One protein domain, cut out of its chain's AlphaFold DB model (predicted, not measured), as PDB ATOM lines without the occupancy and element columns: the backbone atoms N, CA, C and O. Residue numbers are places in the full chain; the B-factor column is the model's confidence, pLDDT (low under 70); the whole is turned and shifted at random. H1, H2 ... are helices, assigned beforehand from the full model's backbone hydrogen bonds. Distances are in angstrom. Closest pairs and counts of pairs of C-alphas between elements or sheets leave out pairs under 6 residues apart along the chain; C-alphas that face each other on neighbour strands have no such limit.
ATOM      1  N   PRO A 268     304.440 166.257 164.867       78.25
ATOM      2  CA  PRO A 268     303.741 167.490 164.497       78.25
ATOM      3  C   PRO A 268     302.344 167.255 163.896       78.25
ATOM      4  O   PRO A 268     301.484 168.121 164.014       78.25
ATOM      5  N   GLU A 269     302.095 166.089 163.289       81.75
ATOM      6  CA  GLU A 269     300.797 165.710 162.702       81.75
ATOM      7  C   GLU A 269     299.776 165.291 163.772       81.75
ATOM      8  O   GLU A 269     298.582 165.218 163.486       81.75
ATOM      9  N   TYR A 270     300.221 165.024 165.007       83.19
ATOM     10  CA  TYR A 270     299.326 164.684 166.107       83.19
ATOM     11  C   TYR A 270     298.400 165.865 166.421       83.19
ATOM     12  O   TYR A 270     298.862 166.947 166.802       83.19
ATOM     13  N   SER A 271     297.096 165.642 166.261       80.56
ATOM     14  CA  SER A 271     296.047 166.624 166.525       80.56
ATOM     15  C   SER A 271     295.313 166.288 167.814       80.56
ATOM     16  O   SER A 271     294.869 165.155 168.021       80.56
ATOM     17  N   SER A 272     295.124 167.292 168.654       83.19
ATOM     18  CA  SER A 272     294.150 167.239 169.736       83.19
ATOM     19  C   SER A 272     293.517 168.611 169.869       83.19
ATOM     20  O   SER A 272     294.174 169.621 169.622       83.19
ATOM     21  N   GLU A 273     292.263 168.656 170.314       84.44
ATOM     22  CA  GLU A 273     291.525 169.914 170.474       84.44
ATOM     23  C   GLU A 273     292.313 170.942 171.305       84.44
ATOM     24  O   GLU A 273     292.329 172.130 170.999       84.44
ATOM     25  N   TRP A 274     293.049 170.476 172.316       80.50
ATOM     26  CA  TRP A 274     293.901 171.325 173.142       80.50
ATOM     27  C   TRP A 274     295.181 171.794 172.425       80.50
ATOM     28  O   TRP A 274     295.545 172.965 172.527       80.50
ATOM     29  N   LEU A 275     295.868 170.912 171.691       84.00
ATOM     30  CA  LEU A 275     297.117 171.247 170.987       84.00
ATOM     31  C   LEU A 275     296.878 172.139 169.771       84.00
ATOM     32  O   LEU A 275     297.687 173.014 169.465       84.00
ATOM     33  N   ASP A 276     295.750 171.965 169.095       84.12
ATOM     34  CA  ASP A 276     295.394 172.782 167.939       84.12
ATOM     35  C   ASP A 276     295.092 174.225 168.374       84.12
ATOM     36  O   ASP A 276     295.447 175.190 167.688       84.12
ATOM     37  N   VAL A 277     294.534 174.402 169.576       84.31
ATOM     38  CA  VAL A 277     294.315 175.718 170.187       84.31
ATOM     39  C   VAL A 277     295.637 176.396 170.562       84.31
ATOM     40  O   VAL A 277     295.785 177.597 170.327       84.31
ATOM     41  N   THR A 278     296.613 175.660 171.103       82.38
ATOM     42  CA  THR A 278     297.918 176.237 171.478       82.38
ATOM     43  C   THR A 278     298.813 176.532 170.277       82.38
ATOM     44  O   THR A 278     299.610 177.465 170.339       82.38
ATOM     45  N   ARG A 279     298.653 175.804 169.164       82.94
ATOM     46  CA  ARG A 279     299.333 176.088 167.887       82.94
ATOM     47  C   ARG A 279     298.797 177.333 167.183       82.94
ATOM     48  O   ARG A 279     299.546 178.021 166.497       82.94
ATOM     49  N   THR A 280     297.502 177.609 167.315       82.88
ATOM     50  CA  THR A 280     296.825 178.677 166.559       82.88
ATOM     51  C   THR A 280     296.758 180.005 167.310       82.88
ATOM     52  O   THR A 280     296.836 181.063 166.683       82.88
ATOM     53  N   LYS A 281     296.613 179.990 168.641       82.62
ATOM     54  CA  LYS A 281     296.435 181.211 169.439       82.62
ATOM     55  C   LYS A 281     297.768 181.793 169.912       82.62
ATOM     56  O   LYS A 281     298.540 181.147 170.614       82.62
ATOM     57  N   HIS A 282     297.983 183.072 169.603       74.88
ATOM     58  CA  HIS A 282     299.211 183.801 169.936       74.88
ATOM     59  C   HIS A 282     299.409 184.035 171.446       74.88
ATOM     60  O   HIS A 282     300.540 184.220 171.895       74.88
ATOM     61  N   ASP A 283     298.344 183.973 172.248       78.81
ATOM     62  CA  ASP A 283     298.407 184.162 173.706       78.81
ATOM     63  C   ASP A 283     299.307 183.125 174.399       78.81
ATOM     64  O   ASP A 283     299.934 183.422 175.415       78.81
ATOM     65  N   TYR A 284     299.428 181.926 173.822       72.19
ATOM     66  CA  TYR A 284     300.240 180.840 174.375       72.19
ATOM     67  C   TYR A 284     301.707 180.886 173.926       72.19
ATOM     68  O   TYR A 284     302.549 180.268 174.569       72.19
ATOM     69  N   MET A 285     302.056 181.660 172.889       66.56
ATOM     70  CA  MET A 285     303.444 181.776 172.406       66.56
ATOM     71  C   MET A 285     304.314 182.706 173.266       66.56
ATOM     72  O   MET A 285     305.536 182.576 173.287       66.56
ATOM     73  N   VAL A 286     303.705 183.636 174.008       63.88
ATOM     74  CA  VAL A 286     304.423 184.715 174.716       63.88
ATOM     75  C   VAL A 286     305.296 184.195 175.873       63.88
ATOM     76  O   VAL A 286     306.254 184.852 176.270       63.88
ATOM     77  N   GLY A 287     305.011 182.995 176.388       70.56
ATOM     78  CA  GLY A 287     305.743 182.375 177.497       70.56
ATOM     79  C   GLY A 287     306.905 181.458 177.100       70.56
ATOM     80  O   GLY A 287     307.437 180.776 177.971       70.56
ATOM     81  N   GLY A 288     307.269 181.379 175.812       73.94
ATOM     82  CA  GLY A 288     308.252 180.397 175.328       73.94
ATOM     83  C   GLY A 288     307.729 178.956 175.331       73.94
ATOM     84  O   GLY A 288     308.508 178.012 175.274       73.94
ATOM     85  N   TYR A 289     306.408 178.778 175.415       80.31
ATOM     86  CA  TYR A 289     305.767 177.473 175.340       80.31
ATOM     87  C   TYR A 289     305.749 176.982 173.888       80.31
ATOM     88  O   TYR A 289     305.152 177.617 173.018       80.31
ATOM     89  N   SER A 290     306.387 175.837 173.639       83.56
ATOM     90  CA  SER A 290     306.349 175.131 172.358       83.56
ATOM     91  C   SER A 290     305.485 173.864 172.474       83.56
ATOM     92  O   SER A 290     305.778 173.009 173.319       83.56
ATOM     93  N   PRO A 291     304.440 173.696 171.636       83.25
ATOM     94  CA  PRO A 291     303.625 172.478 171.608       83.25
ATOM     95  C   PRO A 291     304.445 171.205 171.344       83.25
ATOM     96  O   PRO A 291     304.140 170.147 171.894       83.25
ATOM     97  N   ASP A 292     305.516 171.310 170.557       83.12
ATOM     98  CA  ASP A 292     306.367 170.171 170.199       83.12
ATOM     99  C   ASP A 292     307.270 169.746 171.374       83.12
ATOM    100  O   ASP A 292     307.456 168.554 171.639       83.12
ATOM    101  N   GLU A 293     307.779 170.708 172.152       84.12
ATOM    102  CA  GLU A 293     308.525 170.427 173.390       84.12
ATOM    103  C   GLU A 293     307.621 169.831 174.475       84.12
ATOM    104  O   GLU A 293     308.020 168.927 175.211       84.12
ATOM    105  N   TYR A 294     306.375 170.300 174.553       85.06
ATOM    106  CA  TYR A 294     305.378 169.729 175.450       85.06
ATOM    107  C   TYR A 294     305.087 168.260 175.111       85.06
ATOM    108  O   TYR A 294     305.111 167.413 176.004       85.06
ATOM    109  N   LEU A 295     304.873 167.941 173.830       85.94
ATOM    110  CA  LEU A 295     304.619 166.575 173.369       85.94
ATOM    111  C   LEU A 295     305.798 165.642 173.649       85.94
ATOM    112  O   LEU A 295     305.618 164.564 174.209       85.94
ATOM    113  N   THR A 296     307.014 166.063 173.304       83.94
ATOM    114  CA  THR A 296     308.226 165.266 173.553       83.94
ATOM    115  C   THR A 296     308.457 165.016 175.041       83.94
ATOM    116  O   THR A 296     308.765 163.887 175.423       83.94
ATOM    117  N   ARG A 297     308.242 166.019 175.900       85.50
ATOM    118  CA  ARG A 297     308.337 165.855 177.356       85.50
ATOM    119  C   ARG A 297     307.246 164.944 177.912       85.50
ATOM    120  O   ARG A 297     307.558 164.099 178.743       85.50
ATOM    121  N   ALA A 298     306.002 165.086 177.456       84.75
ATOM    122  CA  ALA A 298     304.888 164.250 177.898       84.75
ATOM    123  C   ALA A 298     305.088 162.779 177.504       84.75
ATOM    124  O   ALA A 298     304.847 161.885 178.313       84.75
ATOM    125  N   LEU A 299     305.593 162.521 176.293       82.25
ATOM    126  CA  LEU A 299     305.974 161.175 175.865       82.25
ATOM    127  C   LEU A 299     307.136 160.642 176.697       82.25
ATOM    128  O   LEU A 299     307.090 159.505 177.161       82.25
ATOM    129  N   PHE A 300     308.160 161.461 176.933       81.38
ATOM    130  CA  PHE A 300     309.274 161.051 177.772       81.38
ATOM    131  C   PHE A 300     308.805 160.719 179.192       81.38
ATOM    132  O   PHE A 300     309.158 159.670 179.702       81.38
ATOM    133  N   GLU A 301     307.964 161.530 179.826       84.06
ATOM    134  CA  GLU A 301     307.440 161.262 181.171       84.06
ATOM    135  C   GLU A 301     306.555 160.007 181.216       84.06
ATOM    136  O   GLU A 301     306.719 159.173 182.104       84.06
ATOM    137  N   ALA A 302     305.682 159.819 180.221       81.75
ATOM    138  CA  ALA A 302     304.808 158.652 180.138       81.75
ATOM    139  C   ALA A 302     305.587 157.340 179.939       81.75
ATOM    140  O   ALA A 302     305.246 156.325 180.543       81.75
ATOM    141  N   PHE A 303     306.637 157.353 179.112       75.06
ATOM    142  CA  PHE A 303     307.367 156.141 178.723       75.06
ATOM    143  C   PHE A 303     308.710 155.948 179.442       75.06
ATOM    144  O   PHE A 303     309.245 154.850 179.410       75.06
ATOM    145  N   SER A 304     309.265 156.951 180.128       74.12
ATOM    146  CA  SER A 304     310.546 156.807 180.851       74.12
ATOM    147  C   SER A 304     310.437 155.996 182.147       74.12
ATOM    148  O   SER A 304     311.455 155.519 182.645       74.12
ATOM    149  N   GLY A 305     309.224 155.819 182.690       64.69
ATOM    150  CA  GLY A 305     308.962 155.019 183.897       64.69
ATOM    151  C   GLY A 305     308.347 153.638 183.638       64.69
ATOM    152  O   GLY A 305     308.386 152.767 184.505       64.69
ATOM    153  N   LEU A 306     307.798 153.419 182.445       62.09
ATOM    154  CA  LEU A 306     307.341 152.115 181.979       62.09
ATOM    155  C   LEU A 306     308.514 151.528 181.199       62.09
ATOM    156  O   LEU A 306     308.874 152.095 180.180       62.09
ATOM    157  N   GLY A 307     309.144 150.447 181.668       53.53
ATOM    158  CA  GLY A 307     310.281 149.790 180.997       53.53
ATOM    159  C   GLY A 307     309.916 149.157 179.647       53.53
ATOM    160  O   GLY A 307     310.056 147.953 179.467       53.53
TER     161      GLY A 307
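This is residues 268 to 307 of the 337 residues of the protein "RNA polymerase II transcription factor B 38 kDa subunit" of Beauveria brongniartii RCEF 3172 (UniProt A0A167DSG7). A longer helix, H2, makes much of the length; its residues 296 to 304 stick out with the tail 305 to 307, while the short helix H1 sits near its first residue and residues 280 to 288 loop out beyond. The 40 printed residues hold two named helices, H1 then H2, and no named strand: all helix. The whole is loose, with a radius of gyration of the C-alphas of 11.7 A, and elongated, spanning 37 by 20 by 13 A.

H2, residues 291 to 304, is 19.5 A long, from C-alpha 291 at (303.625, 172.478, 171.608) to C-alpha 304 at (310.546, 156.807, 180.851). H1, residues 273 to 280, is 11.0 A long and begins at C-alpha 273, (291.525, 169.914, 170.474).

H2 only just touches H1, with residue 291 alone and 3 pairs of C-alphas within 8 A; the closest C-alphas, of Leu 275 and Pro 291, are 6.7 A apart. They form a helical hairpin, running opposite ways at a steep tilt of 40 degrees. In H1 and H2 every O i to N i+4 pair is within hydrogen-bond range.

The two farthest C-alphas, of His 282 and Gly 307, are 37.4 A apart. The printed part has no cut, and the 10-residue link is short. The pLDDT is under 70 at residues 285 to 286 and 305 to 307.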